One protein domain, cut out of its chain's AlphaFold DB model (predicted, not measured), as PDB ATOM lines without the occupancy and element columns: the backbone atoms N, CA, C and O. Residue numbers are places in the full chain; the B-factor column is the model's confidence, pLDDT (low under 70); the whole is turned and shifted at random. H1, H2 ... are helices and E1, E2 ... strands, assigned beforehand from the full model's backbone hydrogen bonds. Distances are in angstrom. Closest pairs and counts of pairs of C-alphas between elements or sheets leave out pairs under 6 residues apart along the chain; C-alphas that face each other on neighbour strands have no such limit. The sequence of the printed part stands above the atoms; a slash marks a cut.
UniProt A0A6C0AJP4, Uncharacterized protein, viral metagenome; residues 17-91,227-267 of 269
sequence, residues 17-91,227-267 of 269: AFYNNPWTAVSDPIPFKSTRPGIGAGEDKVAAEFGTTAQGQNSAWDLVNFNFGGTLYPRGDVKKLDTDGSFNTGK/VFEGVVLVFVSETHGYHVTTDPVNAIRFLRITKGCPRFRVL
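What this domain is: This is residues 17 to 91 and 227 to 267 of the 269 residues of an uncharacterized protein of viral metagenome (UniProt A0A6C0AJP4). A four-stranded sheet, E1 E2 E4 E5, is curled like part of a barrel, with the short helix H1 across its hollow; a smaller three-stranded sheet, E3 E7 E6, sits off to one end as a second part. An unnamed stretch, residues 17 to 42, runs past E5 before reaching H1. The printed part has 116 residues with two named helices and seven named strands, in the order H1 E1 E2 E3 E4 E5 H2 E6 E7; the larger sheet is mixed, the smaller antiparallel. The class is mixed, helices and strands, with under half of the residues in named elements. The whole is compact, with a radius of gyration of the C-alphas of 13.3 A and spans of 36 by 31 by 29 A.

Where its parts are: Begin with the larger sheet: E1 is residues 63 to 68, 11.6 A long, and E2 is residues 71 to 80, 23.0 A. Find C-alpha 71 at (38.156, -7.679, 5.984), where E2 begins; it bends by 86 degrees at residue 74. E4 is residues 232 to 237, 16.6 A, and E5 residues 241 to 245, 13.9 A. H1, residues 43 to 49, runs 10.0 A from C-alpha 43 at (43.775, -23.114, -3.892). In the smaller sheet, E3 is residues 86 to 88, 7.2 A; E6, residues 252 to 258, 17.0 A; and E7, residues 261 to 266, 16.5 A, ending at (25.531, -24.598, -1.213). H2, residues 248 to 251, spans 4.7 A.

How they stand to each other: Look first at E2, whose pairing is staggered: residues 71 to 76 pair with E1 and 76 to 80 with E4. E1 and E2 are an antiparallel hairpin, with N 73 and O 66 2.8 A apart; E2 and E4 are parallel, with N 79 and O 234 at 2.8 A. E4 and E5 form a hairpin, with N 235 and O 243 at 2.8 A. H1 is on this strongly twisted sheet at a height over the sheet of 7.3 A; it is only just over E4, with 3 of its C-alphas falling there, and runs across the strands, at 82 degrees to E4 on the local plane. Its closest C-alphas to E2 are those of Glu 43 and Val 78, 6.1 A. H2 only grazes this sheet, with residues 248 to 251. In the smaller sheet, E6 and E7 are a hairpin, with N 263 and O 256 at 2.8 A, and E3 is antiparallel to E7, with N 87 and O 264 at 2.8 A. Every O i to N i+4 pair in H1 is within hydrogen-bond range; H2 is too short for such a pair.

The domain as a whole: The C-alphas farthest apart are those of Ala 25 and Gly 260, 38.8 A. Residues 92 to 226 are not printed, and C-alphas 91 and 227 are 10.2 A apart across the cut. The link from H1 to E1 is long. No printed residue is under 70 in pLDDT.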
ATOM      1  N   ALA A  17      26.064 -17.424 -12.597       70.56
ATOM      2  CA  ALA A  17      25.583 -16.475 -11.596       70.56
ATOM      3  C   ALA A  17      25.996 -16.789 -10.144       70.56
ATOM      4  O   ALA A  17      26.089 -15.861  -9.348       70.56
ATOM      5  N   PHE A  18      26.263 -18.055  -9.789       81.44
ATOM      6  CA  PHE A  18      26.764 -18.390  -8.449       81.44
ATOM      7  C   PHE A  18      28.192 -17.865  -8.226       81.44
ATOM      8  O   PHE A  18      28.522 -17.355  -7.155       81.44
ATOM      9  N   TYR A  19      29.037 -17.957  -9.255       83.69
ATOM     10  CA  TYR A  19      30.415 -17.477  -9.213       83.69
ATOM     11  C   TYR A  19      30.443 -15.993  -9.570       83.69
ATOM     12  O   TYR A  19      30.558 -15.602 -10.729       83.69
ATOM     13  N   ASN A  20      30.312 -15.158  -8.548       88.44
ATOM     14  CA  ASN A  20      30.231 -13.707  -8.689       88.44
ATOM     15  C   ASN A  20      31.598 -13.000  -8.724       88.44
ATOM     16  O   ASN A  20      31.632 -11.789  -8.924       88.44
ATOM     17  N   ASN A  21      32.709 -13.729  -8.571       92.38
ATOM     18  CA  ASN A  21      34.063 -13.185  -8.697       92.38
ATOM     19  C   ASN A  21      34.815 -13.922  -9.816       92.38
ATOM     20  O   ASN A  21      35.317 -15.025  -9.575       92.38
ATOM     21  N   PRO A  22      34.890 -13.372 -11.042       94.94
ATOM     22  CA  PRO A  22      35.663 -13.986 -12.116       94.94
ATOM     23  C   PRO A  22      37.160 -13.981 -11.783       94.94
ATOM     24  O   PRO A  22      37.636 -13.136 -11.022       94.94
ATOM     25  N   TRP A  23      37.915 -14.904 -12.385       96.06
ATOM     26  CA  TRP A  23      39.377 -14.881 -12.291       96.06
ATOM     27  C   TRP A  23      39.932 -13.585 -12.879       96.06
ATOM     28  O   TRP A  23      39.508 -13.148 -13.952       96.06
ATOM     29  N   THR A  24      40.885 -12.976 -12.179       96.69
ATOM     30  CA  THR A  24      41.532 -11.739 -12.612       96.69
ATOM     31  C   THR A  24      42.880 -12.025 -13.267       96.69
ATOM     32  O   THR A  24      43.411 -13.135 -13.203       96.69
ATOM     33  N   ALA A  25      43.491 -10.992 -13.851       96.69
ATOM     34  CA  ALA A  25      44.848 -11.078 -14.390       96.69
ATOM     35  C   ALA A  25      45.901 -11.492 -13.339       96.69
ATOM     36  O   ALA A  25      46.988 -11.927 -13.712       96.69
ATOM     37  N   VAL A  26      45.593 -11.370 -12.039       96.62
ATOM     38  CA  VAL A  26      46.484 -11.786 -10.946       96.62
ATOM     39  C   VAL A  26      46.592 -13.309 -10.877       96.62
ATOM     40  O   VAL A  26      47.688 -13.837 -10.704       96.62
ATOM     41  N   SER A  27      45.473 -14.020 -11.028       96.44
ATOM     42  CA  SER A  27      45.439 -15.481 -10.918       96.44
ATOM     43  C   SER A  27      45.394 -16.202 -12.264       96.44
ATOM     44  O   SER A  27      45.641 -17.405 -12.303       96.44
ATOM     45  N   ASP A  28      45.124 -15.503 -13.371       94.75
ATOM     46  CA  ASP A  28      45.058 -16.084 -14.718       94.75
ATOM     47  C   ASP A  28      46.293 -16.934 -15.095       94.75
ATOM     48  O   ASP A  28      46.108 -18.069 -15.549       94.75
ATOM     49  N   PRO A  29      47.543 -16.505 -14.804       96.19
ATOM     50  CA  PRO A  29      48.733 -17.305 -15.108       96.19
ATOM     51  C   PRO A  29      48.883 -18.565 -14.243       96.19
ATOM     52  O   PRO A  29      49.740 -19.406 -14.523       96.19
ATOM     53  N   ILE A  30      48.107 -18.694 -13.164       97.00
ATOM     54  CA  ILE A  30      48.214 -19.793 -12.205       97.00
ATOM     55  C   ILE A  30      47.306 -20.944 -12.665       97.00
ATOM     56  O   ILE A  30      46.090 -20.772 -12.792       97.00
ATOM     57  N   PRO A  31      47.844 -22.156 -12.892       96.88
ATOM     58  CA  PRO A  31      47.028 -23.305 -13.260       96.88
ATOM     59  C   PRO A  31      45.967 -23.610 -12.199       96.88
ATOM     60  O   PRO A  31      46.249 -23.608 -11.002       96.88
ATOM     61  N   PHE A  32      44.744 -23.941 -12.628       96.56
ATOM     62  CA  PHE A  32      43.680 -24.305 -11.688       96.56
ATOM     63  C   PHE A  32      44.022 -25.572 -10.893       96.56
ATOM     64  O   PHE A  32      43.759 -25.659  -9.696       96.56
ATOM     65  N   LYS A  33      44.646 -26.559 -11.542       96.56
ATOM     66  CA  LYS A  33      45.234 -27.713 -10.862       96.56
ATOM     67  C   LYS A  33      46.677 -27.385 -10.488       96.56
ATOM     68  O   LYS A  33      47.520 -27.285 -11.376       96.56
ATOM     69  N   SER A  34      46.953 -27.256  -9.189       94.06
ATOM     70  CA  SER A  34      48.305 -26.977  -8.703       94.06
ATOM     71  C   SER A  34      49.291 -28.077  -9.109       94.06
ATOM     72  O   SER A  34      48.956 -29.265  -9.167       94.06
ATOM     73  N   THR A  35      50.529 -27.672  -9.384       91.75
ATOM     74  CA  THR A  35      51.672 -28.574  -9.569       91.75
ATOM     75  C   THR A  35      52.330 -28.946  -8.239       91.75
ATOM     76  O   THR A  35      53.133 -29.880  -8.195       91.75
ATOM     77  N   ARG A  36      51.993 -28.243  -7.148       92.56
ATOM     78  CA  ARG A  36      52.535 -28.490  -5.811       92.56
ATOM     79  C   ARG A  36      51.810 -29.680  -5.164       92.56
ATOM     80  O   ARG A  36      50.578 -29.705  -5.142       92.56
ATOM     81  N   PRO A  37      52.534 -30.672  -4.614       90.44
ATOM     82  CA  PRO A  37      51.909 -31.782  -3.907       90.44
ATOM     83  C   PRO A  37      51.076 -31.306  -2.712       90.44
ATOM     84  O   PRO A  37      51.516 -30.458  -1.940       90.44
ATOM     85  N   GLY A  38      49.888 -31.888  -2.543       90.50
ATOM     86  CA  GLY A  38      49.022 -31.612  -1.395       90.50
ATOM     87  C   GLY A  38      48.252 -30.290  -1.458       90.50
ATOM     88  O   GLY A  38      47.634 -29.946  -0.457       90.50
ATOM     89  N   ILE A  39      48.279 -29.578  -2.588       94.50
ATOM     90  CA  ILE A  39      47.454 -28.391  -2.851       94.50
ATOM     91  C   ILE A  39      46.270 -28.799  -3.730       94.50
ATOM     92  O   ILE A  39      46.446 -29.405  -4.795       94.50
ATOM     93  N   GLY A  40      45.056 -28.510  -3.272       93.31
ATOM     94  CA  GLY A  40      43.819 -28.790  -3.989       93.31
ATOM     95  C   GLY A  40      43.604 -27.892  -5.209       93.31
ATOM     96  O   GLY A  40      44.324 -26.930  -5.481       93.31
ATOM     97  N   ALA A  41      42.591 -28.238  -6.001       95.25
ATOM     98  CA  ALA A  41      42.252 -27.476  -7.197       95.25
ATOM     99  C   ALA A  41      41.698 -26.090  -6.824       95.25
ATOM    100  O   ALA A  41      40.763 -25.995  -6.032       95.25
ATOM    101  N   GLY A  42      42.252 -25.038  -7.426       96.12
ATOM    102  CA  GLY A  42      41.868 -23.643  -7.220       96.12
ATOM    103  C   GLY A  42      42.513 -22.957  -6.013       96.12
ATOM    104  O   GLY A  42      42.470 -21.734  -5.957       96.12
ATOM    105  N   GLU A  43      43.158 -23.688  -5.099       97.38
ATOM    106  CA  GLU A  43      43.775 -23.114  -3.892       97.38
ATOM    107  C   GLU A  43      44.851 -22.069  -4.215       97.38
ATOM    108  O   GLU A  43      44.787 -20.953  -3.706       97.38
ATOM    109  N   ASP A  44      45.800 -22.386  -5.104       97.56
ATOM    110  CA  ASP A  44      46.858 -21.442  -5.501       97.56
ATOM    111  C   ASP A  44      46.302 -20.214  -6.235       97.56
ATOM    112  O   ASP A  44      46.768 -19.097  -6.012       97.56
ATOM    113  N   LYS A  45      45.278 -20.408  -7.080       97.44
ATOM    114  CA  LYS A  45      44.600 -19.309  -7.782       97.44
ATOM    115  C   LYS A  45      43.939 -18.353  -6.792       97.44
ATOM    116  O   LYS A  45      44.181 -17.153  -6.849       97.44
ATOM    117  N   VAL A  46      43.146 -18.889  -5.864       97.62
ATOM    118  CA  VAL A  46      42.471 -18.099  -4.826       97.62
ATOM    119  C   VAL A  46      43.475 -17.423  -3.899       97.62
ATOM    120  O   VAL A  46      43.297 -16.259  -3.548       97.62
ATOM    121  N   ALA A  47      44.551 -18.116  -3.520       97.75
ATOM    122  CA  ALA A  47      45.590 -17.529  -2.686       97.75
ATOM    123  C   ALA A  47      46.197 -16.278  -3.339       97.75
ATOM    124  O   ALA A  47      46.389 -15.276  -2.654       97.75
ATOM    125  N   ALA A  48      46.424 -16.302  -4.655       97.12
ATOM    126  CA  ALA A  48      46.901 -15.135  -5.389       97.12
ATOM    127  C   ALA A  48      45.876 -13.993  -5.430       97.12
ATOM    128  O   ALA A  48      46.255 -12.849  -5.187       97.12
ATOM    129  N   GLU A  49      44.589 -14.290  -5.662       97.56
ATOM    130  CA  GLU A  49      43.514 -13.278  -5.625       97.56
ATOM    131  C   GLU A  49      43.447 -12.554  -4.272       97.56
ATOM    132  O   GLU A  49      43.180 -11.356  -4.215       97.56
ATOM    133  N   PHE A  50      43.730 -13.257  -3.173       97.56
ATOM    134  CA  PHE A  50      43.700 -12.682  -1.824       97.56
ATOM    135  C   PHE A  50      45.065 -12.223  -1.300       97.56
ATOM    136  O   PHE A  50      45.173 -11.863  -0.125       97.56
ATOM    137  N   GLY A  51      46.112 -12.250  -2.134       95.62
ATOM    138  CA  GLY A  51      47.466 -11.857  -1.737       95.62
ATOM    139  C   GLY A  51      48.038 -12.687  -0.579       95.62
ATOM    140  O   GLY A  51      48.763 -12.156   0.260       95.62
ATOM    141  N   THR A  52      47.689 -13.973  -0.501       96.25
ATOM    142  CA  THR A  52      48.131 -14.923   0.534       96.25
ATOM    143  C   THR A  52      48.842 -16.134  -0.093       96.25
ATOM    144  O   THR A  52      49.222 -16.130  -1.261       96.25
ATOM    145  N   THR A  53      49.083 -17.187   0.690       95.94
ATOM    146  CA  THR A  53      49.680 -18.449   0.238       95.94
ATOM    147  C   THR A  53      48.802 -19.629   0.638       95.94
ATOM    148  O   THR A  53      48.410 -19.746   1.800       95.94
ATOM    149  N   ALA A  54      48.546 -20.536  -0.308       96.94
ATOM    150  CA  ALA A  54      47.872 -21.795  -0.015       96.94
ATOM    151  C   ALA A  54      48.763 -22.700   0.848       96.94
ATOM    152  O   ALA A  54      49.944 -22.902   0.535       96.94
ATOM    153  N   GLN A  55      48.192 -23.219   1.933       94.88
ATOM    154  CA  GLN A  55      48.918 -23.925   2.993       94.88
ATOM    155  C   GLN A  55      49.117 -25.425   2.711       94.88
ATOM    156  O   GLN A  55      50.087 -26.020   3.186       94.88
ATOM    157  N   GLY A  56      48.216 -26.034   1.936       89.25
ATOM    158  CA  GLY A  56      48.252 -27.445   1.548       89.25
ATOM    159  C   GLY A  56      48.017 -28.451   2.673       89.25
ATOM    160  O   GLY A  56      47.639 -28.118   3.793       89.25
ATOM    161  N   GLN A  57      48.272 -29.725   2.363       84.81
ATOM    162  CA  GLN A  57      47.840 -30.899   3.137       84.81
ATOM    163  C   GLN A  57      48.291 -30.953   4.613       84.81
ATOM    164  O   GLN A  57      47.675 -31.663   5.411       84.81
ATOM    165  N   ASN A  58      49.361 -30.244   4.988       85.25
ATOM    166  CA  ASN A  58      49.868 -30.222   6.367       85.25
ATOM    167  C   ASN A  58      49.194 -29.159   7.248       85.25
ATOM    168  O   ASN A  58      49.478 -29.090   8.444       85.25
ATOM    169  N   SER A  59      48.303 -28.350   6.678       88.62
ATOM    170  CA  SER A  59      47.501 -27.371   7.402       88.62
ATOM    171  C   SER A  59      46.076 -27.876   7.611       88.62
ATOM    172  O   SER A  59      45.552 -28.686   6.850       88.62
ATOM    173  N   ALA A  60      45.436 -27.392   8.674       86.88
ATOM    174  CA  ALA A  60      44.012 -27.624   8.906       86.88
ATOM    175  C   ALA A  60      43.116 -26.789   7.976       86.88
ATOM    176  O   ALA A  60      41.938 -27.112   7.839       86.88
ATOM    177  N   TRP A  61      43.676 -25.731   7.380       92.25
ATOM    178  CA  TRP A  61      42.993 -24.739   6.549       92.25
ATOM    179  C   TRP A  61      43.803 -24.471   5.289       92.25
ATOM    180  O   TRP A  61      45.033 -24.395   5.366       92.25
ATOM    181  N   ASP A  62      43.128 -24.247   4.170       94.94
ATOM    182  CA  ASP A  62      43.786 -23.993   2.890       94.94
ATOM    183  C   ASP A  62      44.366 -22.573   2.826       94.94
ATOM    184  O   ASP A  62      45.424 -22.359   2.231       94.94
ATOM    185  N   LEU A  63      43.714 -21.610   3.492       96.38
ATOM    186  CA  LEU A  63      44.092 -20.196   3.543       96.38
ATOM    187  C   LEU A  63      44.161 -19.691   4.989       96.38
ATOM    188  O   LEU A  63      43.347 -20.068   5.838       96.38
ATOM    189  N   VAL A  64      45.095 -18.778   5.258       96.19
ATOM    190  CA  VAL A  64      45.248 -18.103   6.557       96.19
ATOM    191  C   VAL A  64      45.504 -16.611   6.365       96.19
ATOM    192  O   VAL A  64      46.156 -16.220   5.394       96.19
ATOM    193  N   ASN A  65      45.003 -15.795   7.300       95.31
ATOM    194  CA  ASN A  65      45.195 -14.337   7.354       95.31
ATOM    195  C   ASN A  65      45.033 -13.643   5.989       95.31
ATOM    196  O   ASN A  65      45.910 -12.895   5.557       95.31
ATOM    197  N   PHE A  66      43.936 -13.922   5.292       96.69
ATOM    198  CA  PHE A  66      43.692 -13.417   3.941       96.69
ATOM    199  C   PHE A  66      42.657 -12.290   3.956       96.69
ATOM    200  O   PHE A  66      41.786 -12.251   4.828       96.69
ATOM    201  N   ASN A  67      42.760 -11.354   3.012       95.69
ATOM    202  CA  ASN A  67      41.837 -10.226   2.915       95.69
ATOM    203  C   ASN A  67      40.765 -10.507   1.859       95.69
ATOM    204  O   ASN A  67      41.087 -10.809   0.713       95.69
ATOM    205  N   PHE A  68      39.498 -10.369   2.242       94.81
ATOM    206  CA  PHE A  68      38.376 -10.384   1.313       94.81
ATOM    207  C   PHE A  68      37.412  -9.244   1.650       94.81
ATOM    208  O   PHE A  68      36.991  -9.087   2.797       94.81
ATOM    209  N   GLY A  69      37.083  -8.414   0.655       92.19
ATOM    210  CA  GLY A  69      36.183  -7.270   0.844       92.19
ATOM    211  C   GLY A  69      36.678  -6.245   1.875       92.19
ATOM    212  O   GLY A  69      35.868  -5.629   2.561       92.19
ATOM    213  N   GLY A  70      37.997  -6.100   2.048       94.62
ATOM    214  CA  GLY A  70      38.594  -5.205   3.045       94.62
ATOM    215  C   GLY A  70      38.635  -5.773   4.468       94.62
ATOM    216  O   GLY A  70      39.122  -5.096   5.371       94.62
ATOM    217  N   THR A  71      38.161  -7.003   4.680       96.38
ATOM    218  CA  THR A  71      38.156  -7.679   5.984       96.38
ATOM    219  C   THR A  71      39.219  -8.772   6.021       96.38
ATOM    220  O   THR A  71      39.335  -9.567   5.090       96.38
ATOM    221  N   LEU A  72      39.992  -8.823   7.110       96.62
ATOM    222  CA  LEU A  72      40.985  -9.870   7.343       96.62
ATOM    223  C   LEU A  72      40.322 -11.092   7.985       96.62
ATOM    224  O   LEU A  72      39.806 -11.005   9.100       96.62
ATOM    225  N   TYR A  73      40.393 -12.237   7.313       96.94
ATOM    226  CA  TYR A  73      39.885 -13.505   7.818       96.94
ATOM    227  C   TYR A  73      41.034 -14.404   8.277       96.94
ATOM    228  O   TYR A  73      42.004 -14.601   7.537       96.94
ATOM    229  N   PRO A  74      40.948 -14.992   9.482       96.19
ATOM    230  CA  PRO A  74      42.040 -15.793  10.021       96.19
ATOM    231  C   PRO A  74      42.181 -17.147   9.313       96.19
ATOM    232  O   PRO A  74      43.276 -17.710   9.310       96.19
ATOM    233  N   ARG A  75      41.088 -17.696   8.762       95.94
ATOM    234  CA  ARG A  75      41.000 -19.075   8.254       95.94
ATOM    235  C   ARG A  75      40.036 -19.168   7.078       95.94
ATOM    236  O   ARG A  75      38.926 -18.641   7.151       95.94
ATOM    237  N   GLY A  76      40.450 -19.867   6.027       95.88
ATOM    238  CA  GLY A  76      39.625 -20.148   4.858       95.88
ATOM    239  C   GLY A  76      39.856 -21.561   4.341       95.88
ATOM    240  O   GLY A  76      40.957 -22.099   4.455       95.88
ATOM    241  N   ASP A  77      38.807 -22.153   3.788       95.62
ATOM    242  CA  ASP A  77      38.811 -23.507   3.242       95.62
ATOM    243  C   ASP A  77      38.251 -23.458   1.813       95.62
ATOM    244  O   ASP A  77      37.185 -22.887   1.556       95.62
ATOM    245  N   VAL A  78      39.011 -23.987   0.857       95.81
ATOM    246  CA  VAL A  78      38.746 -23.866  -0.577       95.81
ATOM    247  C   VAL A  78      38.086 -25.151  -1.058       95.81
ATOM    248  O   VAL A  78      38.584 -26.260  -0.870       95.81
ATOM    249  N   LYS A  79      36.920 -25.025  -1.691       95.12
ATOM    250  CA  LYS A  79      36.109 -26.167  -2.114       95.12
ATOM    251  C   LYS A  79      35.767 -26.090  -3.588       95.12
ATOM    252  O   LYS A  79      35.034 -25.221  -4.046       95.12
ATOM    253  N   LYS A  80      36.237 -27.078  -4.344       93.81
ATOM    254  CA  LYS A  80      35.709 -27.340  -5.680       93.81
ATOM    255  C   LYS A  80      34.341 -28.012  -5.551       93.81
ATOM    256  O   LYS A  80      34.215 -29.021  -4.858       93.81
ATOM    257  N   LEU A  81      33.342 -27.463  -6.238       91.50
ATOM    258  CA  LEU A  81      32.042 -28.114  -6.375       91.50
ATOM    259  C   LEU A  81      32.123 -29.239  -7.417       91.50
ATOM    260  O   LEU A  81      32.723 -29.082  -8.485       91.50
ATOM    261  N   ASP A  82      31.502 -30.373  -7.105       88.81
ATOM    262  CA  ASP A  82      31.275 -31.460  -8.053       88.81
ATOM    263  C   ASP A  82      30.150 -31.090  -9.033       88.81
ATOM    264  O   ASP A  82      29.446 -30.089  -8.881       88.81
ATOM    265  N   THR A  83      29.958 -31.914 -10.064       85.38
ATOM    266  CA  THR A  83      28.975 -31.671 -11.137       85.38
ATOM    267  C   THR A  83      27.529 -31.573 -10.648       85.38
ATOM    268  O   THR A  83      26.691 -30.980 -11.324       85.38
ATOM    269  N   ASP A  84      27.224 -32.129  -9.475       83.50
ATOM    270  CA  ASP A  84      25.917 -32.059  -8.818       83.50
ATOM    271  C   ASP A  84      25.799 -30.908  -7.796       83.50
ATOM    272  O   ASP A  84      24.846 -30.870  -7.005       83.50
ATOM    273  N   GLY A  85      26.769 -29.984  -7.805       86.38
ATOM    274  CA  GLY A  85      26.846 -28.824  -6.916       86.38
ATOM    275  C   GLY A  85      27.206 -29.172  -5.474       86.38
ATOM    276  O   GLY A  85      27.093 -28.318  -4.595       86.38
ATOM    277  N   SER A  86      27.585 -30.424  -5.200       91.62
ATOM    278  CA  SER A  86      27.995 -30.844  -3.864       91.62
ATOM    279  C   SER A  86      29.507 -30.761  -3.674       91.62
ATOM    280  O   SER A  86      30.265 -30.749  -4.638       91.62
ATOM    281  N   PHE A  87      29.973 -30.770  -2.431       93.44
ATOM    282  CA  PHE A  87      31.396 -30.836  -2.103       93.44
ATOM    283  C   PHE A  87      31.651 -31.721  -0.882       93.44
ATOM    284  O   PHE A  87      30.727 -32.081  -0.147       93.44
ATOM    285  N   ASN A  88      32.912 -32.110  -0.693       89.44
ATOM    286  CA  ASN A  88      33.372 -32.890   0.453       89.44
ATOM    287  C   ASN A  88      34.057 -31.979   1.485       89.44
ATOM    288  O   ASN A  88      34.766 -31.039   1.143       89.44
ATOM    289  N   THR A  89      33.884 -32.316   2.752       85.62
ATOM    290  CA  THR A  89      34.479 -31.680   3.938       85.62
ATOM    291  C   THR A  89      35.904 -32.140   4.248       85.62
ATOM    292  O   THR A  89      36.554 -31.626   5.159       85.62
ATOM    293  N   GLY A  90      36.392 -33.153   3.529       84.94
ATOM    294  CA  GLY A  90      37.718 -33.715   3.737       84.94
ATOM    295  C   GLY A  90      37.856 -34.403   5.099       84.94
ATOM    296  O   GLY A  90      36.966 -35.120   5.560       84.94
ATOM    297  N   LYS A  91      39.013 -34.221   5.743       86.31
ATOM    298  CA  LYS A  91      39.359 -34.913   6.996       86.31
ATOM    299  C   LYS A  91      38.460 -34.498   8.166       86.31
ATOM    300  O   LYS A  91      38.116 -35.352   8.984       86.31
ATOM    301  N   VAL A 227      31.352 -28.149  11.396       91.88
ATOM    302  CA  VAL A 227      32.760 -28.298  10.974       91.88
ATOM    303  C   VAL A 227      33.316 -27.067  10.252       91.88
ATOM    304  O   VAL A 227      34.531 -26.973  10.078       91.88
ATOM    305  N   PHE A 228      32.444 -26.149   9.833       92.50
ATOM    306  CA  PHE A 228      32.791 -24.897   9.165       92.50
ATOM    307  C   PHE A 228      32.633 -23.663  10.060       92.50
ATOM    308  O   PHE A 228      32.778 -22.538   9.584       92.50
ATOM    309  N   GLU A 229      32.341 -23.836  11.350       92.31
ATOM    310  CA  GLU A 229      32.205 -22.711  12.273       92.31
ATOM    311  C   GLU A 229      33.521 -21.917  12.384       92.31
ATOM    312  O   GLU A 229      34.598 -22.473  12.617       92.31
ATOM    313  N   GLY A 230      33.437 -20.596  12.191       92.38
ATOM    314  CA  GLY A 230      34.600 -19.702  12.227       92.38
ATOM    315  C   GLY A 230      35.550 -19.834  11.028       92.38
ATOM    316  O   GLY A 230      36.709 -19.418  11.121       92.38
ATOM    317  N   VAL A 231      35.087 -20.420   9.922       94.38
ATOM    318  CA  VAL A 231      35.853 -20.618   8.683       94.38
ATOM    319  C   VAL A 231      35.136 -19.918   7.537       94.38
ATOM    320  O   VAL A 231      33.919 -19.987   7.428       94.38
ATOM    321  N   VAL A 232      35.876 -19.265   6.648       96.62
ATOM    322  CA  VAL A 232      35.316 -18.782   5.379       96.62
ATOM    323  C   VAL A 232      35.404 -19.890   4.338       96.62
ATOM    324  O   VAL A 232      36.475 -20.470   4.151       96.62
ATOM    325  N   LEU A 233      34.311 -20.167   3.628       96.44
ATOM    326  CA  LEU A 233      34.340 -21.098   2.500       96.44
ATOM    327  C   LEU A 233      34.508 -20.345   1.187       96.44
ATOM    328  O   LEU A 233      33.784 -19.389   0.904       96.44
ATOM    329  N   VAL A 234      35.444 -20.819   0.368       96.94
ATOM    330  CA  VAL A 234      35.680 -20.298  -0.977       96.94
ATOM    331  C   VAL A 234      35.386 -21.396  -1.986       96.94
ATOM    332  O   VAL A 234      36.138 -22.361  -2.113       96.94
ATOM    333  N   PHE A 235      34.283 -21.261  -2.711       96.00
ATOM    334  CA  PHE A 235      33.903 -22.203  -3.752       96.00
ATOM    335  C   PHE A 235      34.532 -21.813  -5.076       96.00
ATOM    336  O   PHE A 235      34.406 -20.671  -5.508       96.00
ATOM    337  N   VAL A 236      35.188 -22.761  -5.740       95.56
ATOM    338  CA  VAL A 236      35.998 -22.477  -6.929       95.56
ATOM    339  C   VAL A 236      35.533 -23.241  -8.158       95.56
ATOM    340  O   VAL A 236      35.190 -24.426  -8.097       95.56
ATOM    341  N   SER A 237      35.597 -22.565  -9.301       93.38
ATOM    342  CA  SER A 237      35.367 -23.113 -10.632       93.38
ATOM    343  C   SER A 237      36.511 -22.741 -11.558       93.38
ATOM    344  O   SER A 237      36.887 -21.579 -11.665       93.38
ATOM    345  N   GLU A 238      37.016 -23.721 -12.301       93.19
ATOM    346  CA  GLU A 238      38.078 -23.501 -13.283       93.19
ATOM    347  C   GLU A 238      37.723 -22.406 -14.294       93.19
ATOM    348  O   GLU A 238      38.557 -21.556 -14.590       93.19
ATOM    349  N   THR A 239      36.472 -22.384 -14.760       90.81
ATOM    350  CA  THR A 239      36.024 -21.504 -15.845       90.81
ATOM    351  C   THR A 239      35.218 -20.297 -15.381       90.81
ATOM    352  O   THR A 239      35.148 -19.319 -16.115       90.81
ATOM    353  N   HIS A 240      34.587 -20.350 -14.204       90.94
ATOM    354  CA  HIS A 240      33.649 -19.302 -13.772       90.94
ATOM    355  C   HIS A 240      34.200 -18.372 -12.687       90.94
ATOM    356  O   HIS A 240      33.571 -17.359 -12.407       90.94
ATOM    357  N   GLY A 241      35.352 -18.684 -12.087       94.25
ATOM    358  CA  GLY A 241      35.890 -17.904 -10.975       94.25
ATOM    359  C   GLY A 241      35.592 -18.537  -9.620       94.25
ATOM    360  O   GLY A 241      35.622 -19.763  -9.471       94.25
ATOM    361  N   TYR A 242      35.306 -17.704  -8.624       95.94
ATOM    362  CA  TYR A 242      35.068 -18.130  -7.253       95.94
ATOM    363  C   TYR A 242      33.892 -17.399  -6.592       95.94
ATOM    364  O   TYR A 242      33.460 -16.321  -7.005       95.94
ATOM    365  N   HIS A 243      33.361 -18.021  -5.546       95.25
ATOM    366  CA  HIS A 243      32.354 -17.463  -4.652       95.25
ATOM    367  C   HIS A 243      32.841 -17.600  -3.214       95.25
ATOM    368  O   HIS A 243      33.391 -18.637  -2.846       95.25
ATOM    369  N   VAL A 244      32.627 -16.574  -2.398       95.94
ATOM    370  CA  VAL A 244      33.031 -16.571  -0.990       95.94
ATOM    371  C   VAL A 244      31.787 -16.481  -0.125       95.94
ATOM    372  O   VAL A 244      30.991 -15.561  -0.301       95.94
ATOM    373  N   THR A 245      31.658 -17.391   0.839       95.31
ATOM    374  CA  THR A 245      30.687 -17.261   1.927       95.31
ATOM    375  C   THR A 245      31.405 -17.121   3.263       95.31
ATOM    376  O   THR A 245      32.275 -17.917   3.625       95.31
ATOM    377  N   THR A 246      31.035 -16.071   3.988       95.06
ATOM    378  CA  THR A 246      31.550 -15.746   5.324       95.06
ATOM    379  C   THR A 246      30.665 -16.304   6.438       95.06
ATOM    380  O   THR A 246      31.058 -16.263   7.600       95.06
ATOM    381  N   ASP A 247      29.506 -16.861   6.080       93.75
ATOM    382  CA  ASP A 247      28.573 -17.539   6.976       93.75
ATOM    383  C   ASP A 247      28.242 -18.930   6.408       93.75
ATOM    384  O   ASP A 247      27.159 -19.168   5.859       93.75
ATOM    385  N   PRO A 248      29.203 -19.870   6.454       92.88
ATOM    386  CA  PRO A 248      29.025 -21.174   5.832       92.88
ATOM    387  C   PRO A 248      27.917 -21.991   6.491       92.88
ATOM    388  O   PRO A 248      27.272 -22.764   5.793       92.88
ATOM    389  N   VAL A 249      27.670 -21.815   7.794       90.75
ATOM    390  CA  VAL A 249      26.668 -22.585   8.548       90.75
ATOM    391  C   VAL A 249      25.268 -22.363   7.973       90.75
ATOM    392  O   VAL A 249      24.521 -23.325   7.819       90.75
ATOM    393  N   ASN A 250      24.949 -21.129   7.575       90.69
ATOM    394  CA  ASN A 250      23.669 -20.799   6.947       90.69
ATOM    395  C   ASN A 250      23.696 -20.882   5.412       90.69
ATOM    396  O   ASN A 250      22.644 -20.870   4.778       90.69
ATOM    397  N   ALA A 251      24.878 -20.963   4.796       91.88
ATOM    398  CA  ALA A 251      25.025 -21.011   3.342       91.88
ATOM    399  C   ALA A 251      25.098 -22.430   2.766       91.88
ATOM    400  O   ALA A 251      25.103 -22.587   1.547       91.88
ATOM    401  N   ILE A 252      25.177 -23.478   3.590       93.31
ATOM    402  CA  ILE A 252      25.267 -24.861   3.111       93.31
ATOM    403  C   ILE A 252      24.262 -25.765   3.817       93.31
ATOM    404  O   ILE A 252      23.844 -25.521   4.942       93.31
ATOM    405  N   ARG A 253      23.933 -26.883   3.172       92.50
ATOM    406  CA  ARG A 253      23.165 -27.973   3.775       92.50
ATOM    407  C   ARG A 253      23.860 -29.304   3.585       92.50
ATOM    408  O   ARG A 253      24.471 -29.553   2.541       92.50
ATOM    409  N   PHE A 254      23.732 -30.174   4.577       92.88
ATOM    410  CA  PHE A 254      24.064 -31.582   4.414       92.88
ATOM    411  C   PHE A 254      23.176 -32.200   3.317       92.88
ATOM    412  O   PHE A 254      22.003 -31.853   3.190       92.88
ATOM    413  N   LEU A 255      23.751 -33.085   2.502       92.38
ATOM    414  CA  LEU A 255      23.069 -33.716   1.368       92.38
ATOM    415  C   LEU A 255      23.058 -35.243   1.479       92.38
ATOM    416  O   LEU A 255      22.012 -35.875   1.354       92.38
ATOM    417  N   ARG A 256      24.239 -35.850   1.628       94.12
ATOM    418  CA  ARG A 256      24.416 -37.308   1.601       94.12
ATOM    419  C   ARG A 256      25.739 -37.726   2.227       94.12
ATOM    420  O   ARG A 256      26.595 -36.884   2.492       94.12
ATOM    421  N   ILE A 257      25.945 -39.028   2.380       94.94
ATOM    422  CA  ILE A 257      27.241 -39.623   2.725       94.94
ATOM    423  C   ILE A 257      27.735 -40.435   1.527       94.94
ATOM    424  O   ILE A 257      26.966 -41.166   0.908       94.94
ATOM    425  N   THR A 258      29.012 -40.274   1.182       93.38
ATOM    426  CA  THR A 258      29.677 -41.025   0.108       93.38
ATOM    427  C   THR A 258      31.072 -41.417   0.575       93.38
ATOM    428  O   THR A 258      31.858 -40.550   0.964       93.38
ATOM    429  N   LYS A 259      31.399 -42.709   0.541       91.81
ATOM    430  CA  LYS A 259      32.649 -43.299   1.042       91.81
ATOM    431  C   LYS A 259      32.993 -42.858   2.471       91.81
ATOM    432  O   LYS A 259      34.138 -42.479   2.751       91.81
ATOM    433  N   GLY A 260      31.985 -42.822   3.347       91.06
ATOM    434  CA  GLY A 260      32.122 -42.384   4.744       91.06
ATOM    435  C   GLY A 260      32.464 -40.897   4.905       91.06
ATOM    436  O   GLY A 260      33.011 -40.483   5.927       91.06
ATOM    437  N   CYS A 261      32.213 -40.082   3.876       92.25
ATOM    438  CA  CYS A 261      32.410 -38.638   3.912       92.25
ATOM    439  C   CYS A 261      31.068 -37.917   3.733       92.25
ATOM    440  O   CYS A 261      30.414 -38.112   2.701       92.25
ATOM    441  N   PRO A 262      30.685 -37.038   4.673       94.75
ATOM    442  CA  PRO A 262      29.560 -36.135   4.487       94.75
ATOM    443  C   PRO A 262      29.767 -35.225   3.277       94.75
ATOM    444  O   PRO A 262      30.841 -34.641   3.079       94.75
ATOM    445  N   ARG A 263      28.716 -35.104   2.476       94.31
ATOM    446  CA  ARG A 263      28.627 -34.249   1.300       94.31
ATOM    447  C   ARG A 263      27.648 -33.126   1.588       94.31
ATOM    448  O   ARG A 263      26.554 -33.375   2.091       94.31
ATOM    449  N   PHE A 264      28.035 -31.917   1.220       94.25
ATOM    450  CA  PHE A 264      27.243 -30.709   1.424       94.25
ATOM    451  C   PHE A 264      26.924 -30.060   0.090       94.25
ATOM    452  O   PHE A 264      27.633 -30.285  -0.888       94.25
ATOM    453  N   ARG A 265      25.870 -29.254   0.052       92.56
ATOM    454  CA  ARG A 265      25.497 -28.416  -1.088       92.56
ATOM    455  C   ARG A 265      25.353 -26.976  -0.618       92.56
ATOM    456  O   ARG A 265      24.862 -26.752   0.484       92.56
ATOM    457  N   VAL A 266      25.742 -26.029  -1.462       90.88
ATOM    458  CA  VAL A 266      25.531 -24.598  -1.213       90.88
ATOM    459  C   VAL A 266      24.059 -24.243  -1.440       90.88
ATOM    460  O   VAL A 266      23.439 -24.732  -2.387       90.88
ATOM    461  N   LEU A 267      23.481 -23.451  -0.546       88.00
ATOM    462  CA  LEU A 267      22.145 -22.885  -0.689       88.00
ATOM    463  C   LEU A 267      22.251 -21.649  -1.587       88.00
ATOM    464  O   LEU A 267      23.088 -20.784  -1.343       88.00
TER     465      LEU A 267